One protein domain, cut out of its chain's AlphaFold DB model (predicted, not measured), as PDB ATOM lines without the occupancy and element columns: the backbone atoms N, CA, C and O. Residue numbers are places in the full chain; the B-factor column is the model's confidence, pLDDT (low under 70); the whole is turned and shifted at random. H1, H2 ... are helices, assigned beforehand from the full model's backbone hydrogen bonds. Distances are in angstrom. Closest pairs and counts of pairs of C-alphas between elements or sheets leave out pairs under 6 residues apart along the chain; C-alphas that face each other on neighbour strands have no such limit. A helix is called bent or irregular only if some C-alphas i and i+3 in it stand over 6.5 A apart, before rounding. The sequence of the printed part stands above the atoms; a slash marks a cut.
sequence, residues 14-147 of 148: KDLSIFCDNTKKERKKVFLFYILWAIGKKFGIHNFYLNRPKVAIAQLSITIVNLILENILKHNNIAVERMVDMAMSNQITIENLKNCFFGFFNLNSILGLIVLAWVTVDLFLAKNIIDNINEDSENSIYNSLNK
ATOM      1  N   LYS A  14     -45.365 -73.110   0.972       89.31
ATOM      2  CA  LYS A  14     -45.970 -72.198  -0.006       89.31
ATOM      3  C   LYS A  14     -45.953 -70.742   0.479       89.31
ATOM      4  O   LYS A  14     -45.484 -69.874  -0.256       89.31
ATOM      5  N   ASP A  15     -46.397 -70.471   1.702       87.75
ATOM      6  CA  ASP A  15     -46.487 -69.108   2.250       87.75
ATOM      7  C   ASP A  15     -45.102 -68.517   2.522       87.75
ATOM      8  O   ASP A  15     -44.873 -67.329   2.296       87.75
ATOM      9  N   LEU A  16     -44.136 -69.362   2.897       88.38
ATOM     10  CA  LEU A  16     -42.735 -68.976   3.033       88.38
ATOM     11  C   LEU A  16     -42.142 -68.517   1.693       88.38
ATOM     12  O   LEU A  16     -41.402 -67.533   1.652       88.38
ATOM     13  N   SER A  17     -42.478 -69.191   0.586       91.00
ATOM     14  CA  SER A  17     -42.017 -68.772  -0.744       91.00
ATOM     15  C   SER A  17     -42.617 -67.422  -1.164       91.00
ATOM     16  O   SER A  17     -41.890 -66.547  -1.636       91.00
ATOM     17  N   ILE A  18     -43.912 -67.206  -0.891       89.50
ATOM     18  CA  ILE A  18     -44.614 -65.940  -1.155       89.50
ATOM     19  C   ILE A  18     -44.019 -64.809  -0.310       89.50
ATOM     20  O   ILE A  18     -43.765 -63.719  -0.827       89.50
ATOM     21  N   PHE A  19     -43.742 -65.067   0.971       90.00
ATOM     22  CA  PHE A  19     -43.086 -64.114   1.861       90.00
ATOM     23  C   PHE A  19     -41.705 -63.708   1.325       90.00
ATOM     24  O   PHE A  19     -41.434 -62.518   1.165       90.00
ATOM     25  N   CYS A  20     -40.845 -64.670   0.977       88.19
ATOM     26  CA  CYS A  20     -39.511 -64.398   0.426       88.19
ATOM     27  C   CYS A  20     -39.558 -63.580  -0.877       88.19
ATOM     28  O   CYS A  20     -38.757 -62.661  -1.068       88.19
ATOM     29  N   ASP A  21     -40.504 -63.876  -1.769       91.31
ATOM     30  CA  ASP A  21     -40.647 -63.145  -3.028       91.31
ATOM     31  C   ASP A  21     -41.161 -61.716  -2.822       91.31
ATOM     32  O   ASP A  21     -40.668 -60.780  -3.462       91.31
ATOM     33  N   ASN A  22     -42.126 -61.521  -1.919       87.19
ATOM     34  CA  ASN A  22     -42.697 -60.205  -1.638       87.19
ATOM     35  C   ASN A  22     -41.722 -59.314  -0.864       87.19
ATOM     36  O   ASN A  22     -41.511 -58.162  -1.244       87.19
ATOM     37  N   THR A  23     -41.038 -59.856   0.144       86.62
ATOM     38  CA  THR A  23     -40.008 -59.119   0.894       86.62
ATOM     39  C   THR A  23     -38.877 -58.659  -0.018       86.62
ATOM     40  O   THR A  23     -38.480 -57.496   0.019       86.62
ATOM     41  N   LYS A  24     -38.407 -59.508  -0.940       88.44
ATOM     42  CA  LYS A  24     -37.369 -59.129  -1.911       88.44
ATOM     43  C   LYS A  24     -37.809 -58.010  -2.864       88.44
ATOM     44  O   LYS A  24     -36.957 -57.231  -3.300       88.44
ATOM     45  N   LYS A  25     -39.101 -57.936  -3.205       88.00
ATOM     46  CA  LYS A  25     -39.673 -56.886  -4.065       88.00
ATOM     47  C   LYS A  25     -39.863 -55.566  -3.323       88.00
ATOM     48  O   LYS A  25     -39.567 -54.519  -3.893       88.00
ATOM     49  N   GLU A  26     -40.335 -55.612  -2.080       85.75
ATOM     50  CA  GLU A  26     -40.626 -54.407  -1.296       85.75
ATOM     51  C   GLU A  26     -39.397 -53.803  -0.614       85.75
ATOM     52  O   GLU A  26     -39.381 -52.604  -0.324       85.75
ATOM     53  N   ARG A  27     -38.335 -54.594  -0.408       88.31
ATOM     54  CA  ARG A  27     -37.132 -54.136   0.286       88.31
ATOM     55  C   ARG A  27     -36.472 -52.964  -0.434       88.31
ATOM     56  O   ARG A  27     -35.917 -53.079  -1.535       88.31
ATOM     57  N   LYS A  28     -36.447 -51.822   0.245       89.50
ATOM     58  CA  LYS A  28     -35.759 -50.617  -0.204       89.50
ATOM     59  C   LYS A  28     -34.252 -50.795  -0.066       89.50
ATOM     60  O   LYS A  28     -33.734 -51.258   0.950       89.50
ATOM     61  N   LYS A  29     -33.529 -50.413  -1.120       91.44
ATOM     62  CA  LYS A  29     -32.071 -50.523  -1.206       91.44
ATOM     63  C   LYS A  29     -31.440 -49.209  -0.768       91.44
ATOM     64  O   LYS A  29     -31.633 -48.182  -1.416       91.44
ATOM     65  N   VAL A  30     -30.592 -49.269   0.257       88.25
ATOM     66  CA  VAL A  30     -29.805 -48.122   0.750       88.25
ATOM     67  C   VAL A  30     -28.991 -47.466  -0.372       88.25
ATOM     68  O   VAL A  30     -28.939 -46.246  -0.485       88.25
ATOM     69  N   PHE A  31     -28.417 -48.269  -1.269       89.06
ATOM     70  CA  PHE A  31     -27.680 -47.757  -2.425       89.06
ATOM     71  C   PHE A  31     -28.545 -46.892  -3.359       89.06
ATOM     72  O   PHE A  31     -28.103 -45.838  -3.812       89.06
ATOM     73  N   LEU A  32     -29.795 -47.297  -3.611       89.25
ATOM     74  CA  LEU A  32     -30.711 -46.534  -4.460       89.25
ATOM     75  C   LEU A  32     -31.097 -45.206  -3.801       89.25
ATOM     76  O   LEU A  32     -31.165 -44.185  -4.483       89.25
ATOM     77  N   PHE A  33     -31.276 -45.206  -2.477       91.19
ATOM     78  CA  PHE A  33     -31.462 -43.972  -1.721       91.19
ATOM     79  C   PHE A  33     -30.291 -43.003  -1.932       91.19
ATOM     80  O   PHE A  33     -30.539 -41.843  -2.243       91.19
ATOM     81  N   TYR A  34     -29.036 -43.459  -1.848       88.62
ATOM     82  CA  TYR A  34     -27.878 -42.580  -2.060       88.62
ATOM     83  C   TYR A  34     -27.801 -42.005  -3.476       88.62
ATOM     84  O   TYR A  34     -27.468 -40.832  -3.636       88.62
ATOM     85  N   ILE A  35     -28.159 -42.787  -4.500       91.00
ATOM     86  CA  ILE A  35     -28.250 -42.285  -5.879       91.00
ATOM     87  C   ILE A  35     -29.316 -41.188  -5.981       91.00
ATOM     88  O   ILE A  35     -29.051 -40.102  -6.501       91.00
ATOM     89  N   LEU A  36     -30.517 -41.445  -5.455       90.25
ATOM     90  CA  LEU A  36     -31.619 -40.477  -5.464       90.25
ATOM     91  C   LEU A  36     -31.302 -39.236  -4.631       90.25
ATOM     92  O   LEU A  36     -31.711 -38.131  -4.984       90.25
ATOM     93  N   TRP A  37     -30.560 -39.405  -3.543       89.00
ATOM     94  CA  TRP A  37     -30.081 -38.312  -2.720       89.00
ATOM     95  C   TRP A  37     -29.060 -37.464  -3.480       89.00
ATOM     96  O   TRP A  37     -29.215 -36.249  -3.518       89.00
ATOM     97  N   ALA A  38     -28.084 -38.071  -4.160       86.06
ATOM     98  CA  ALA A  38     -27.063 -37.346  -4.918       86.06
ATOM     99  C   ALA A  38     -27.653 -36.552  -6.097       86.06
ATOM    100  O   ALA A  38     -27.331 -35.379  -6.274       86.06
ATOM    101  N   ILE A  39     -28.550 -37.165  -6.874       88.00
ATOM    102  CA  ILE A  39     -29.160 -36.538  -8.061       88.00
ATOM    103  C   ILE A  39     -30.274 -35.562  -7.655       88.00
ATOM    104  O   ILE A  39     -30.416 -34.476  -8.212       88.00
ATOM    105  N   GLY A  40     -31.079 -35.945  -6.664       83.75
ATOM    106  CA  GLY A  40     -32.307 -35.261  -6.273       83.75
ATOM    107  C   GLY A  40     -32.196 -34.421  -5.006       83.75
ATOM    108  O   GLY A  40     -33.237 -34.052  -4.458       83.75
ATOM    109  N   LYS A  41     -30.981 -34.121  -4.514       81.31
ATOM    110  CA  LYS A  41     -30.764 -33.418  -3.235       81.31
ATOM    111  C   LYS A  41     -31.564 -32.125  -3.139       81.31
ATOM    112  O   LYS A  41     -32.198 -31.873  -2.124       81.31
ATOM    113  N   LYS A  42     -31.557 -31.318  -4.202       80.19
ATOM    114  CA  LYS A  42     -32.287 -30.042  -4.238       80.19
ATOM    115  C   LYS A  42     -33.799 -30.235  -4.366       80.19
ATOM    116  O   LYS A  42     -34.555 -29.429  -3.852       80.19
ATOM    117  N   PHE A  43     -34.255 -31.303  -5.010       87.00
ATOM    118  CA  PHE A  43     -35.675 -31.502  -5.312       87.00
ATOM    119  C   PHE A  43     -36.430 -32.313  -4.250       87.00
ATOM    120  O   PHE A  43     -37.647 -32.423  -4.326       87.00
ATOM    121  N   GLY A  44     -35.731 -32.907  -3.277       87.19
ATOM    122  CA  GLY A  44     -36.357 -33.734  -2.240       87.19
ATOM    123  C   GLY A  44     -36.851 -35.097  -2.737       87.19
ATOM    124  O   GLY A  44     -37.652 -35.741  -2.066       87.19
ATOM    125  N   ILE A  45     -36.367 -35.578  -3.890       90.62
ATOM    126  CA  ILE A  45     -36.824 -36.843  -4.503       90.62
ATOM    127  C   ILE A  45     -36.580 -38.043  -3.575       90.62
ATOM    128  O   ILE A  45     -37.413 -38.941  -3.462       90.62
ATOM    129  N   HIS A  46     -35.465 -38.035  -2.847       90.06
ATOM    130  CA  HIS A  46     -35.137 -39.066  -1.863       90.06
ATOM    131  C   HIS A  46     -36.179 -39.165  -0.732       90.06
ATOM    132  O   HIS A  46     -36.423 -40.256  -0.227       90.06
ATOM    133  N   ASN A  47     -36.863 -38.071  -0.378       90.31
ATOM    134  CA  ASN A  47     -37.921 -38.099   0.633       90.31
ATOM    135  C   ASN A  47     -39.191 -38.802   0.135       90.31
ATOM    136  O   ASN A  47     -39.864 -39.462   0.927       90.31
ATOM    137  N   PHE A  48     -39.487 -38.763  -1.170       91.56
ATOM    138  CA  PHE A  48     -40.530 -39.619  -1.748       91.56
ATOM    139  C   PHE A  48     -40.141 -41.095  -1.664       91.56
ATOM    140  O   PHE A  48     -40.960 -41.922  -1.273       91.56
ATOM    141  N   TYR A  49     -38.871 -41.419  -1.933       90.75
ATOM    142  CA  TYR A  49     -38.368 -42.785  -1.784       90.75
ATOM    143  C   TYR A  49     -38.465 -43.296  -0.342       90.75
ATOM    144  O   TYR A  49     -38.755 -44.470  -0.131       90.75
ATOM    145  N   LEU A  50     -38.299 -42.429   0.658       89.25
ATOM    146  CA  LEU A  50     -38.458 -42.769   2.077       89.25
ATOM    147  C   LEU A  50     -39.919 -42.747   2.574       89.25
ATOM    148  O   LEU A  50     -40.136 -42.790   3.780       89.25
ATOM    149  N   ASN A  51     -40.927 -42.674   1.695       89.69
ATOM    150  CA  ASN A  51     -42.346 -42.525   2.073       89.69
ATOM    151  C   ASN A  51     -42.613 -41.306   2.988       89.69
ATOM    152  O   ASN A  51     -43.505 -41.327   3.835       89.69
ATOM    153  N   ARG A  52     -41.868 -40.207   2.807       87.69
ATOM    154  CA  ARG A  52     -42.029 -38.938   3.542       87.69
ATOM    155  C   ARG A  52     -42.510 -37.810   2.615       87.69
ATOM    156  O   ARG A  52     -41.811 -36.808   2.447       87.69
ATOM    157  N   PRO A  53     -43.716 -37.913   2.023       90.19
ATOM    158  CA  PRO A  53     -44.183 -36.962   1.013       90.19
ATOM    159  C   PRO A  53     -44.328 -35.537   1.557       90.19
ATOM    160  O   PRO A  53     -44.039 -34.582   0.845       90.19
ATOM    161  N   LYS A  54     -44.706 -35.370   2.833       90.12
ATOM    162  CA  LYS A  54     -44.826 -34.043   3.464       90.12
ATOM    163  C   LYS A  54     -43.489 -33.291   3.479       90.12
ATOM    164  O   LYS A  54     -43.449 -32.109   3.157       90.12
ATOM    165  N   VAL A  55     -42.398 -33.991   3.808       88.50
ATOM    166  CA  VAL A  55     -41.039 -33.423   3.812       88.50
ATOM    167  C   VAL A  55     -40.587 -33.125   2.385       88.50
ATOM    168  O   VAL A  55     -40.046 -32.055   2.126       88.50
ATOM    169  N   ALA A  56     -40.874 -34.031   1.446       89.62
ATOM    170  CA  ALA A  56     -40.544 -33.837   0.039       89.62
ATOM    171  C   ALA A  56     -41.222 -32.587  -0.552       89.62
ATOM    172  O   ALA A  56     -40.565 -31.784  -1.209       89.62
ATOM    173  N   ILE A  57     -42.512 -32.379  -0.260       90.19
ATOM    174  CA  ILE A  57     -43.272 -31.203  -0.709       90.19
ATOM    175  C   ILE A  57     -42.709 -29.916  -0.096       90.19
ATOM    176  O   ILE A  57     -42.527 -28.936  -0.814       90.19
ATOM    177  N   ALA A  58     -42.396 -29.915   1.205       88.38
ATOM    178  CA  ALA A  58     -41.797 -28.755   1.868       88.38
ATOM    179  C   ALA A  58     -40.414 -28.404   1.292       88.38
ATOM    180  O   ALA A  58     -40.092 -27.240   1.080       88.38
ATOM    181  N   GLN A  59     -39.593 -29.408   0.989       88.00
ATOM    182  CA  GLN A  59     -38.289 -29.186   0.373       88.00
ATOM    183  C   GLN A  59     -38.419 -28.667  -1.063       88.00
ATOM    184  O   GLN A  59     -37.691 -27.758  -1.458       88.00
ATOM    185  N   LEU A  60     -39.370 -29.199  -1.830       89.12
ATOM    186  CA  LEU A  60     -39.647 -28.747  -3.189       89.12
ATOM    187  C   LEU A  60     -40.140 -27.293  -3.213       89.12
ATOM    188  O   LEU A  60     -39.671 -26.514  -4.043       89.12
ATOM    189  N   SER A  61     -41.016 -26.896  -2.284       88.94
ATOM    190  CA  SER A  61     -41.479 -25.507  -2.186       88.94
ATOM    191  C   SER A  61     -40.345 -24.545  -1.820       88.94
ATOM    192  O   SER A  61     -40.206 -23.510  -2.471       88.94
ATOM    193  N   ILE A  62     -39.478 -24.907  -0.867       86.44
ATOM    194  CA  ILE A  62     -38.281 -24.120  -0.519       86.44
ATOM    195  C   ILE A  62     -37.361 -23.964  -1.732       86.44
ATOM    196  O   ILE A  62     -36.880 -22.867  -2.006       86.44
ATOM    197  N   THR A  63     -37.134 -25.033  -2.495       87.12
ATOM    198  CA  THR A  63     -36.275 -24.981  -3.685       87.12
ATOM    199  C   THR A  63     -36.849 -24.085  -4.777       87.12
ATOM    200  O   THR A  63     -36.089 -23.352  -5.405       87.12
ATOM    201  N   ILE A  64     -38.170 -24.083  -4.979       88.12
ATOM    202  CA  ILE A  64     -38.828 -23.161  -5.917       88.12
ATOM    203  C   ILE A  64     -38.658 -21.710  -5.457       88.12
ATOM    204  O   ILE A  64     -38.276 -20.859  -6.259       88.12
ATOM    205  N   VAL A  65     -38.890 -21.425  -4.173       88.00
ATOM    206  CA  VAL A  65     -38.703 -20.078  -3.606       88.00
ATOM    207  C   VAL A  65     -37.252 -19.618  -3.759       88.00
ATOM    208  O   VAL A  65     -37.015 -18.503  -4.220       88.00
ATOM    209  N   ASN A  66     -36.285 -20.485  -3.455       85.50
ATOM    210  CA  ASN A  66     -34.865 -20.184  -3.618       85.50
ATOM    211  C   ASN A  66     -34.500 -19.931  -5.083       85.50
ATOM    212  O   ASN A  66     -33.772 -18.986  -5.359       85.50
ATOM    213  N   LEU A  67     -35.037 -20.708  -6.027       86.88
ATOM    214  CA  LEU A  67     -34.802 -20.497  -7.458       86.88
ATOM    215  C   LEU A  67     -35.324 -19.127  -7.922       86.88
ATOM    216  O   LEU A  67     -34.657 -18.425  -8.683       86.88
ATOM    217  N   ILE A  68     -36.513 -18.730  -7.456       88.88
ATOM    218  CA  ILE A  68     -37.091 -17.412  -7.754       88.88
ATOM    219  C   ILE A  68     -36.219 -16.306  -7.148       88.88
ATOM    220  O   ILE A  68     -35.883 -15.342  -7.836       88.88
ATOM    221  N   LEU A  69     -35.811 -16.459  -5.888       85.69
ATOM    222  CA  LEU A  69     -34.978 -15.487  -5.188       85.69
ATOM    223  C   LEU A  69     -33.595 -15.339  -5.837       85.69
ATOM    224  O   LEU A  69     -33.148 -14.215  -6.050       85.69
ATOM    225  N   GLU A  70     -32.942 -16.445  -6.206       84.62
ATOM    226  CA  GLU A  70     -31.659 -16.449  -6.921       84.62
ATOM    227  C   GLU A  70     -31.762 -15.701  -8.254       84.62
ATOM    228  O   GLU A  70     -30.885 -14.901  -8.579       84.62
ATOM    229  N   ASN A  71     -32.851 -15.895  -9.004       83.44
ATOM    230  CA  ASN A  71     -33.079 -15.173 -10.255       83.44
ATOM    231  C   ASN A  71     -33.266 -13.663 -10.032       83.44
ATOM    232  O   ASN A  71     -32.675 -12.865 -10.762       83.44
ATOM    233  N   ILE A  72     -34.037 -13.264  -9.013       83.38
ATOM    234  CA  ILE A  72     -34.235 -11.849  -8.653       83.38
ATOM    235  C   ILE A  72     -32.904 -11.216  -8.226       83.38
ATOM    236  O   ILE A  72     -32.532 -10.156  -8.725       83.38
ATOM    237  N   LEU A  73     -32.155 -11.881  -7.344       79.19
ATOM    238  CA  LEU A  73     -30.858 -11.404  -6.865       79.19
ATOM    239  C   LEU A  73     -29.838 -11.298  -7.998       79.19
ATOM    240  O   LEU A  73     -29.139 -10.295  -8.086       79.19
ATOM    241  N   LYS A  74     -29.778 -12.282  -8.902       83.44
ATOM    242  CA  LYS A  74     -28.882 -12.238 -10.064       83.44
ATOM    243  C   LYS A  74     -29.202 -11.057 -10.977       83.44
ATOM    244  O   LYS A  74     -28.284 -10.402 -11.463       83.44
ATOM    245  N   HIS A  75     -30.483 -10.761 -11.190       77.44
ATOM    246  CA  HIS A  75     -30.892  -9.609 -11.990       77.44
ATOM    247  C   HIS A  75     -30.519  -8.280 -11.312       77.44
ATOM    248  O   HIS A  75     -29.972  -7.387 -11.957       77.44
ATOM    249  N   ASN A  76     -30.730  -8.186  -9.997       76.38
ATOM    250  CA  ASN A  76     -30.386  -6.998  -9.217       76.38
ATOM    251  C   ASN A  76     -28.871  -6.789  -9.102       76.38
ATOM    252  O   ASN A  76     -28.410  -5.659  -9.208       76.38
ATOM    253  N   ASN A  77     -28.080  -7.855  -8.958       78.25
ATOM    254  CA  ASN A  77     -26.622  -7.759  -8.891       78.25
ATOM    255  C   ASN A  77     -26.023  -7.210 -10.188       78.25
ATOM    256  O   ASN A  77     -25.125  -6.386 -10.116       78.25
ATOM    257  N   ILE A  78     -26.562  -7.566 -11.359       77.00
ATOM    258  CA  ILE A  78     -26.121  -6.983 -12.640       77.00
ATOM    259  C   ILE A  78     -26.412  -5.473 -12.687       77.00
ATOM    260  O   ILE A  78     -25.630  -4.698 -13.239       77.00
ATOM    261  N   ALA A  79     -27.533  -5.030 -12.109       72.81
ATOM    262  CA  ALA A  79     -27.850  -3.607 -12.008       72.81
ATOM    263  C   ALA A  79     -26.923  -2.882 -11.015       72.81
ATOM    264  O   ALA A  79     -26.460  -1.779 -11.305       72.81
ATOM    265  N   VAL A  80     -26.608  -3.518  -9.882       69.56
ATOM    266  CA  VAL A  80     -25.683  -2.993  -8.870       69.56
ATOM    267  C   VAL A  80     -24.253  -2.931  -9.402       69.56
ATOM    268  O   VAL A  80     -23.619  -1.901  -9.230       69.56
ATOM    269  N   GLU A  81     -23.757  -3.960 -10.095       74.44
ATOM    270  CA  GLU A  81     -22.430  -3.951 -10.734       74.44
ATOM    271  C   GLU A  81     -22.299  -2.770 -11.698       74.44
ATOM    272  O   GLU A  81     -21.340  -2.015 -11.609       74.44
ATOM    273  N   ARG A  82     -23.321  -2.500 -12.521       71.38
ATOM    274  CA  ARG A  82     -23.329  -1.331 -13.418       71.38
ATOM    275  C   ARG A  82     -23.326   0.005 -12.677       71.38
ATOM    276  O   ARG A  82     -22.705   0.958 -13.140       71.38
ATOM    277  N   MET A  83     -24.020   0.096 -11.543       67.56
ATOM    278  CA  MET A  83     -23.988   1.289 -10.690       67.56
ATOM    279  C   MET A  83     -22.637   1.450  -9.984       67.56
ATOM    280  O   MET A  83     -22.156   2.571  -9.856       67.56
ATOM    281  N   VAL A  84     -22.013   0.349  -9.556       67.75
ATOM    282  CA  VAL A  84     -20.683   0.327  -8.936       67.75
ATOM    283  C   VAL A  84     -19.607   0.686  -9.955       67.75
ATOM    284  O   VAL A  84     -18.765   1.513  -9.632       67.75
ATOM    285  N   ASP A  85     -19.664   0.175 -11.184       71.31
ATOM    286  CA  ASP A  85     -18.752   0.555 -12.272       71.31
ATOM    287  C   ASP A  85     -18.875   2.051 -12.594       71.31
ATOM    288  O   ASP A  85     -17.877   2.754 -12.767       71.31
ATOM    289  N   MET A  86     -20.107   2.572 -12.595       67.00
ATOM    290  CA  MET A  86     -20.375   4.000 -12.776       67.00
ATOM    291  C   MET A  86     -19.903   4.842 -11.575       67.00
ATOM    292  O   MET A  86     -19.485   5.983 -11.759       67.00
ATOM    293  N   ALA A  87     -19.921   4.289 -10.358       63.22
ATOM    294  CA  ALA A  87     -19.492   4.959  -9.130       63.22
ATOM    295  C   ALA A  87     -17.982   4.854  -8.853       63.22
ATOM    296  O   ALA A  87     -17.430   5.794  -8.294       63.22
ATOM    297  N   MET A  88     -17.294   3.776  -9.254       62.72
ATOM    298  CA  MET A  88     -15.835   3.593  -9.107       62.72
ATOM    299  C   MET A  88     -15.021   4.553  -9.982       62.72
ATOM    300  O   MET A  88     -13.843   4.782  -9.712       62.72
ATOM    301  N   SER A  89     -15.662   5.179 -10.968       65.88
ATOM    302  CA  SER A  89     -15.177   6.390 -11.641       65.88
ATOM    303  C   SER A  89     -14.904   7.552 -10.655       65.88
ATOM    304  O   SER A  89     -14.053   8.400 -10.915       65.88
ATOM    305  N   ASN A  90     -15.543   7.554  -9.477       61.59
ATOM    306  CA  ASN A  90     -15.315   8.492  -8.378       61.59
ATOM    307  C   ASN A  90     -14.712   7.760  -7.157       61.59
ATOM    308  O   ASN A  90     -15.365   6.952  -6.504       61.59
ATOM    309  N   GLN A  91     -13.461   8.072  -6.808       57.31
ATOM    310  CA  GLN A  91     -12.593   7.342  -5.857       57.31
ATOM    311  C   GLN A  91     -13.099   7.133  -4.403       57.31
ATOM    312  O   GLN A  91     -12.408   6.489  -3.617       57.31
ATOM    313  N   ILE A  92     -14.269   7.636  -3.997       56.53
ATOM    314  CA  ILE A  92     -14.642   7.795  -2.574       56.53
ATOM    315  C   ILE A  92     -15.431   6.593  -1.981       56.53
ATOM    316  O   ILE A  92     -15.637   6.520  -0.774       56.53
ATOM    317  N   THR A  93     -15.825   5.577  -2.757       59.38
ATOM    318  CA  THR A  93     -16.764   4.516  -2.298       59.38
ATOM    319  C   THR A  93     -16.161   3.141  -1.951       59.38
ATOM    320  O   THR A  93     -16.897   2.237  -1.549       59.38
ATOM    321  N   ILE A  94     -14.841   2.949  -2.043       61.84
ATOM    322  CA  ILE A  94     -14.214   1.609  -1.988       61.84
ATOM    323  C   ILE A  94     -14.255   0.952  -0.587       61.84
ATOM    324  O   ILE A  94     -14.408  -0.268  -0.493       61.84
ATOM    325  N   GLU A  95     -14.156   1.712   0.509       63.69
ATOM    326  CA  GLU A  95     -14.145   1.140   1.872       63.69
ATOM    327  C   GLU A  95     -15.517   0.623   2.330       63.69
ATOM    328  O   GLU A  95     -15.623  -0.499   2.828       63.69
ATOM    329  N   ASN A  96     -16.590   1.383   2.092       64.62
ATOM    330  CA  ASN A  96     -17.946   0.965   2.469       64.62
ATOM    331  C   ASN A  96     -18.424  -0.246   1.650       64.62
ATOM    332  O   ASN A  96     -19.143  -1.103   2.166       64.62
ATOM    333  N   LEU A  97     -17.974  -0.358   0.394       63.41
ATOM    334  CA  LEU A  97     -18.282  -1.497  -0.469       63.41
ATOM    335  C   LEU A  97     -17.603  -2.784   0.031       63.41
ATOM    336  O   LEU A  97     -18.256  -3.823   0.134       63.41
ATOM    337  N   LYS A  98     -16.318  -2.718   0.413       64.00
ATOM    338  CA  LYS A  98     -15.580  -3.872   0.959       64.00
ATOM    339  C   LYS A  98     -16.224  -4.420   2.232       64.00
ATOM    340  O   LYS A  98     -16.378  -5.635   2.348       64.00
ATOM    341  N   ASN A  99     -16.655  -3.547   3.143       67.06
ATOM    342  CA  ASN A  99     -17.309  -3.961   4.387       67.06
ATOM    343  C   ASN A  99     -18.669  -4.642   4.135       67.06
ATOM    344  O   ASN A  99     -19.005  -5.613   4.813       67.06
ATOM    345  N   CYS A 100     -19.416  -4.202   3.117       65.50
ATOM    346  CA  CYS A 100     -20.672  -4.834   2.707       65.50
ATOM    347  C   CYS A 100     -20.445  -6.240   2.110       65.50
ATOM    348  O   CYS A 100     -21.110  -7.202   2.501       65.50
ATOM    349  N   PHE A 101     -19.441  -6.394   1.236       65.38
ATOM    350  CA  PHE A 101     -19.072  -7.698   0.667       65.38
ATOM    351  C   PHE A 101     -18.572  -8.691   1.727       65.38
ATOM    352  O   PHE A 101     -18.970  -9.856   1.711       65.38
ATOM    353  N   PHE A 102     -17.745  -8.244   2.678       63.47
ATOM    354  CA  PHE A 102     -17.244  -9.104   3.758       63.47
ATOM    355  C   PHE A 102     -18.367  -9.580   4.692       63.47
ATOM    356  O   PHE A 102     -18.391 -10.748   5.091       63.47
ATOM    357  N   GLY A 103     -19.334  -8.705   4.996       65.12
ATOM    358  CA  GLY A 103     -20.525  -9.063   5.770       65.12
ATOM    359  C   GLY A 103     -21.372 -10.132   5.077       65.12
ATOM    360  O   GLY A 103     -21.782 -11.106   5.710       65.12
ATOM    361  N   PHE A 104     -21.563 -10.006   3.761       65.31
ATOM    362  CA  PHE A 104     -22.315 -10.978   2.968       65.31
ATOM    363  C   PHE A 104     -21.627 -12.353   2.909       65.31
ATOM    364  O   PHE A 104     -22.287 -13.381   3.075       65.31
ATOM    365  N   PHE A 105     -20.302 -12.402   2.732       62.50
ATOM    366  CA  PHE A 105     -19.550 -13.667   2.706       62.50
ATOM    367  C   PHE A 105     -19.608 -14.423   4.041       62.50
ATOM    368  O   PHE A 105     -19.834 -15.635   4.053       62.50
ATOM    369  N   ASN A 106     -19.475 -13.718   5.169       65.75
ATOM    370  CA  ASN A 106     -19.522 -14.346   6.492       65.75
ATOM    371  C   ASN A 106     -20.899 -14.947   6.815       65.75
ATOM    372  O   ASN A 106     -20.980 -16.051   7.357       65.75
ATOM    373  N   LEU A 107     -21.985 -14.268   6.438       69.06
ATOM    374  CA  LEU A 107     -23.348 -14.740   6.701       69.06
ATOM    375  C   LEU A 107     -23.681 -16.005   5.892       69.06
ATOM    376  O   LEU A 107     -24.228 -16.969   6.432       69.06
ATOM    377  N   ASN A 108     -23.261 -16.049   4.625       69.50
ATOM    378  CA  ASN A 108     -23.418 -17.234   3.780       69.50
ATOM    379  C   ASN A 108     -22.569 -18.421   4.262       69.50
ATOM    380  O   ASN A 108     -23.017 -19.566   4.186       69.50
ATOM    381  N   SER A 109     -21.373 -18.170   4.809       72.69
ATOM    382  CA  SER A 109     -20.511 -19.229   5.349       72.69
ATOM    383  C   SER A 109     -21.138 -19.936   6.555       72.69
ATOM    384  O   SER A 109     -21.081 -21.163   6.650       72.69
ATOM    385  N   ILE A 110     -21.771 -19.188   7.466       80.88
ATOM    386  CA  ILE A 110     -22.447 -19.762   8.641       80.88
ATOM    387  C   ILE A 110     -23.653 -20.604   8.205       80.88
ATOM    388  O   ILE A 110     -23.809 -21.737   8.663       80.88
ATOM    389  N   LEU A 111     -24.468 -20.099   7.270       77.31
ATOM    390  CA  LEU A 111     -25.572 -20.873   6.693       77.31
ATOM    391  C   LEU A 111     -25.079 -22.165   6.025       77.31
ATOM    392  O   LEU A 111     -25.690 -23.219   6.205       77.31
ATOM    393  N   GLY A 112     -23.957 -22.103   5.304       75.94
ATOM    394  CA  GLY A 112     -23.339 -23.271   4.680       75.94
ATOM    395  C   GLY A 112     -22.997 -24.373   5.686       75.94
ATOM    396  O   GLY A 112     -23.301 -25.540   5.439       75.94
ATOM    397  N   LEU A 113     -22.439 -24.013   6.848       80.56
ATOM    398  CA  LEU A 113     -22.116 -24.967   7.916       80.56
ATOM    399  C   LEU A 113     -23.364 -25.600   8.542       80.56
ATOM    400  O   LEU A 113     -23.372 -26.804   8.800       80.56
ATOM    401  N   ILE A 114     -24.435 -24.824   8.739       84.00
ATOM    402  CA  ILE A 114     -25.712 -25.341   9.259       84.00
ATOM    403  C   ILE A 114     -26.308 -26.368   8.289       84.00
ATOM    404  O   ILE A 114     -26.708 -27.459   8.698       84.00
ATOM    405  N   VAL A 115     -26.320 -26.053   6.990       78.06
ATOM    406  CA  VAL A 115     -26.805 -26.973   5.950       78.06
ATOM    407  C   VAL A 115     -25.940 -28.232   5.881       78.06
ATOM    408  O   VAL A 115     -26.474 -29.327   5.708       78.06
ATOM    409  N   LEU A 116     -24.620 -28.102   6.042       78.12
ATOM    410  CA  LEU A 116     -23.702 -29.239   6.078       78.12
ATOM    411  C   LEU A 116     -24.017 -30.172   7.254       78.12
ATOM    412  O   LEU A 116     -24.174 -31.373   7.046       78.12
ATOM    413  N   ALA A 117     -24.173 -29.622   8.463       85.19
ATOM    414  CA  ALA A 117     -24.508 -30.396   9.656       85.19
ATOM    415  C   ALA A 117     -25.847 -31.131   9.497       85.19
ATOM    416  O   ALA A 117     -25.940 -32.324   9.792       85.19
ATOM    417  N   TRP A 118     -26.867 -30.452   8.960       84.44
ATOM    418  CA  TRP A 118     -28.165 -31.065   8.680       84.44
ATOM    419  C   TRP A 118     -28.055 -32.224   7.680       84.44
ATOM    420  O   TRP A 118     -28.585 -33.306   7.926       84.44
ATOM    421  N   VAL A 119     -27.301 -32.031   6.594       78.38
ATOM    422  CA  VAL A 119     -27.023 -33.071   5.594       78.38
ATOM    423  C   VAL A 119     -26.334 -34.284   6.211       78.38
ATOM    424  O   VAL A 119     -26.704 -35.412   5.897       78.38
ATOM    425  N   THR A 120     -25.345 -34.073   7.079       83.62
ATOM    426  CA  THR A 120     -24.644 -35.168   7.753       83.62
ATOM    427  C   THR A 120     -25.601 -35.968   8.630       83.62
ATOM    428  O   THR A 120     -25.636 -37.191   8.521       83.62
ATOM    429  N   VAL A 121     -26.412 -35.296   9.451       87.06
ATOM    430  CA  VAL A 121     -27.414 -35.958  10.300       87.06
ATOM    431  C   VAL A 121     -28.384 -36.785   9.457       87.06
ATOM    432  O   VAL A 121     -28.629 -37.947   9.774       87.06
ATOM    433  N   ASP A 122     -28.887 -36.229   8.355       79.81
ATOM    434  CA  ASP A 122     -29.816 -36.930   7.465       79.81
ATOM    435  C   ASP A 122     -29.170 -38.174   6.826       79.81
ATOM    436  O   ASP A 122     -29.786 -39.239   6.759       79.81
ATOM    437  N   LEU A 123     -27.886 -38.082   6.458       81.38
ATOM    438  CA  LEU A 123     -27.113 -39.199   5.910       81.38
ATOM    439  C   LEU A 123     -26.984 -40.363   6.907       81.38
ATOM    440  O   LEU A 123     -27.110 -41.526   6.525       81.38
ATOM    441  N   PHE A 124     -26.758 -40.057   8.188       88.38
ATOM    442  CA  PHE A 124     -26.668 -41.069   9.243       88.38
ATOM    443  C   PHE A 124     -28.031 -41.674   9.591       88.38
ATOM    444  O   PHE A 124     -28.129 -42.877   9.833       88.38
ATOM    445  N   LEU A 125     -29.094 -40.866   9.584       87.56
ATOM    446  CA  LEU A 125     -30.445 -41.337   9.886       87.56
ATOM    447  C   LEU A 125     -31.048 -42.170   8.751       87.56
ATOM    448  O   LEU A 125     -31.862 -43.052   9.022       87.56
ATOM    449  N   ALA A 126     -30.643 -41.938   7.500       85.81
ATOM    450  CA  ALA A 126     -31.194 -42.620   6.331       85.81
ATOM    451  C   ALA A 126     -31.156 -44.147   6.440       85.81
ATOM    452  O   ALA A 126     -32.135 -44.805   6.094       85.81
ATOM    453  N   LYS A 127     -30.057 -44.714   6.958       88.50
ATOM    454  CA  LYS A 127     -29.937 -46.164   7.147       88.50
ATOM    455  C   LYS A 127     -31.023 -46.689   8.089       88.50
ATOM    456  O   LYS A 127     -31.799 -47.545   7.684       88.50
ATOM    457  N   ASN A 128     -31.129 -46.112   9.287       90.12
ATOM    458  CA  ASN A 128     -32.130 -46.522  10.275       90.12
ATOM    459  C   ASN A 128     -33.557 -46.369   9.735       90.12
ATOM    460  O   ASN A 128     -34.416 -47.196  10.008       90.12
ATOM    461  N   ILE A 129     -33.820 -45.328   8.943       89.44
ATOM    462  CA  ILE A 129     -35.141 -45.116   8.341       89.44
ATOM    463  C   ILE A 129     -35.461 -46.216   7.325       89.44
ATOM    464  O   ILE A 129     -36.583 -46.709   7.302       89.44
ATOM    465  N   ILE A 130     -34.500 -46.588   6.478       90.25
ATOM    466  CA  ILE A 130     -34.690 -47.644   5.478       90.25
ATOM    467  C   ILE A 130     -34.878 -49.000   6.154       90.25
ATOM    468  O   ILE A 130     -35.748 -49.756   5.733       90.25
ATOM    469  N   ASP A 131     -34.100 -49.281   7.196       92.25
ATOM    470  CA  ASP A 131     -34.218 -50.517   7.966       92.25
ATOM    471  C   ASP A 131     -35.606 -50.609   8.622       92.25
ATOM    472  O   ASP A 131     -36.296 -51.604   8.423       92.25
ATOM    473  N   ASN A 132     -36.087 -49.529   9.251       91.56
ATOM    474  CA  ASN A 132     -37.439 -49.476   9.820       91.56
ATOM    475  C   ASN A 132     -38.538 -49.654   8.756       91.56
ATOM    476  O   ASN A 132     -39.495 -50.382   8.982       91.56
ATOM    477  N   ILE A 133     -38.411 -49.019   7.583       90.38
ATOM    478  CA  ILE A 133     -39.396 -49.176   6.496       90.38
ATOM    479  C   ILE A 133     -39.440 -50.624   6.001       90.38
ATOM    480  O   ILE A 133     -40.516 -51.141   5.714       90.38
ATOM    481  N   ASN A 134     -38.278 -51.265   5.868       92.00
ATOM    482  CA  ASN A 134     -38.208 -52.658   5.441       92.00
ATOM    483  C   ASN A 134     -38.829 -53.580   6.491       92.00
ATOM    484  O   ASN A 134     -39.615 -54.446   6.129       92.00
ATOM    485  N   GLU A 135     -38.538 -53.348   7.769       92.44
ATOM    486  CA  GLU A 135     -39.115 -54.100   8.882       92.44
ATOM    487  C   GLU A 135     -40.645 -53.945   8.950       92.44
ATOM    488  O   GLU A 135     -41.366 -54.929   9.107       92.44
ATOM    489  N   ASP A 136     -41.169 -52.731   8.753       91.81
ATOM    490  CA  ASP A 136     -42.612 -52.477   8.684       91.81
ATOM    491  C   ASP A 136     -43.268 -53.204   7.493       91.81
ATOM    492  O   ASP A 136     -44.341 -53.798   7.639       91.81
ATOM    493  N   SER A 137     -42.620 -53.202   6.319       89.12
ATOM    494  CA  SER A 137     -43.069 -53.954   5.134       89.12
ATOM    495  C   SER A 137     -43.055 -55.466   5.379       89.12
ATOM    496  O   SER A 137     -44.025 -56.152   5.059       89.12
ATOM    497  N   GLU A 138     -41.993 -55.998   5.986       90.06
ATOM    498  CA  GLU A 138     -41.879 -57.418   6.334       90.06
ATOM    499  C   GLU A 138     -42.990 -57.836   7.310       90.06
ATOM    500  O   GLU A 138     -43.691 -58.823   7.071       90.06
ATOM    501  N   ASN A 139     -43.240 -57.031   8.346       90.06
ATOM    502  CA  ASN A 139     -44.317 -57.261   9.311       90.06
ATOM    503  C   ASN A 139     -45.714 -57.179   8.677       90.06
ATOM    504  O   ASN A 139     -46.602 -57.965   9.013       90.06
ATOM    505  N   SER A 140     -45.923 -56.252   7.740       89.44
ATOM    506  CA  SER A 140     -47.155 -56.137   6.950       89.44
ATOM    507  C   SER A 140     -47.434 -57.416   6.148       89.44
ATOM    508  O   SER A 140     -48.532 -57.975   6.234       89.44
ATOM    509  N   ILE A 141     -46.429 -57.919   5.422       88.88
ATOM    510  CA  ILE A 141     -46.549 -59.136   4.607       88.88
ATOM    511  C   ILE A 141     -46.805 -60.349   5.508       88.88
ATOM    512  O   ILE A 141     -47.728 -61.118   5.239       88.88
ATOM    513  N   TYR A 142     -46.060 -60.499   6.606       88.62
ATOM    514  CA  TYR A 142     -46.250 -61.601   7.556       88.62
ATOM    515  C   TYR A 142     -47.675 -61.634   8.126       88.62
ATOM    516  O   TYR A 142     -48.352 -62.661   8.072       88.62
ATOM    517  N   ASN A 143     -48.172 -60.489   8.600       89.56
ATOM    518  CA  ASN A 143     -49.520 -60.379   9.154       89.56
ATOM    519  C   ASN A 143     -50.626 -60.631   8.118       89.56
ATOM    520  O   ASN A 143     -51.734 -61.001   8.503       89.56
ATOM    521  N   SER A 144     -50.354 -60.408   6.828       88.88
ATOM    522  CA  SER A 144     -51.298 -60.724   5.749       88.88
ATOM    523  C   SER A 144     -51.404 -62.226   5.475       88.88
ATOM    524  O   SER A 144     -52.487 -62.695   5.154       88.88
ATOM    525  N   LEU A 145     -50.311 -62.974   5.670       86.38
ATOM    526  CA  LEU A 145     -50.257 -64.425   5.461       86.38
ATOM    527  C   LEU A 145     -50.786 -65.212   6.669       86.38
ATOM    528  O   LEU A 145     -51.355 -66.276   6.497       86.38
ATOM    529  N   ASN A 146     -50.625 -64.691   7.889       83.06
ATOM    530  CA  ASN A 146     -51.048 -65.372   9.123       83.06
ATOM    531  C   ASN A 146     -52.529 -65.133   9.503       83.06
ATOM    532  O   ASN A 146     -52.982 -65.578  10.554       83.06
ATOM    533  N   LYS A 147     -53.265 -64.340   8.715       76.00
ATOM    534  CA  LYS A 147     -54.699 -64.062   8.926       76.00
ATOM    535  C   LYS A 147     -55.627 -64.973   8.115       76.00
ATOM    536  O   LYS A 147     -56.839 -64.885   8.324       76.00
TER     537      LYS A 147
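AT A GLANCE: This is residues 14 to 147 of the 148 residues of the protein "TM2 domain-containing protein" of Clostridium senegalense (UniProt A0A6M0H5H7). This is a long, thin, open loop of helices: H1, H2 and H4 follow one another in one direction along the length, and the very long H5 folds back beside them over nearly the whole distance. H4 and H5 meet only near the far end, with a gap between them, while H1 and, more slightly, H2 pack on the last part of H5, and the small H3 makes the turn between H2 and H4. The printed part has 134 residues with five named helices, in the order H1, H2, H3, H4, H5, and no named strand; its class is all helix. The whole is extended, with a radius of gyration of the C-alphas of 24.5 A, and its C-alphas span 87 by 23 by 20 A, a rod.

HOW THE PARTS SIT: H1, residues 14 to 26, touches H5, residues 94 to 145, which meets it with residues 134 to 145 alone. Their closest C-alphas are those of Thr 23 and Glu 138, 6.0 A apart, and they run opposite ways at a shallow tilt of 9 degrees. H2, residues 30 to 40, is apart from H1. H2 and H5 only just touch, with 3 pairs of C-alphas within 8 A, through residues 126 to 130 of H5 alone; the closest are those of Val 30 and Lys 127, 6.7 A. These two run opposite ways at a shallow tilt of 34.9 degrees, only just short of steep. H3, residues 45 to 49, touches H2, with the C-alphas of Trp 37 and His 46 closest at 5.2 A. H4, residues 53 to 88, touches H3 with residues 53 to 56 alone; the closest C-alphas are those of Asn 47 and Ala 56, 5.0 A. H4 and H5 are close but not clearly touching: their closest C-alphas, of Met 88 and Ile 94, are 7.6 A apart, and they run opposite ways at a shallow tilt of 14 degrees. Every O i to N i+4 pair is within hydrogen-bond range in H1, H2, H3 and H4, and 46 of 48 are in H5.

IN THESE COORDINATES: H1 begins at C-alpha 14, (-45.970, -72.198, -0.006), and is 18.6 A long; H2 is 14.9 A and H3 6.7 A. H4 is 50.5 A long and ends at C-alpha 88, (-15.835, 3.593, -9.107). H5, 75.6 A, ends at C-alpha 145, (-50.257, -64.425, 5.461). It has a kink of 34 degrees near residue 126, but is neither bent nor irregular, only just: C-alphas 124 and 127 are 6.4 A apart.

THE WHOLE: The two C-alphas farthest apart, of Lys 14 and Asn 90, are 86.7 A apart, while those of Lys 14 and Lys 147, the first and last printed, are 14.9 A apart. Residues 65 to 83, 85 to 92 and 98 to 118 stand free. The printed part has no cut, and its four links between helices are tight. The mean pLDDT of the printed part is 81.9; 26 residues are under 70, namely 80, 83 to 84 and 86 to 108.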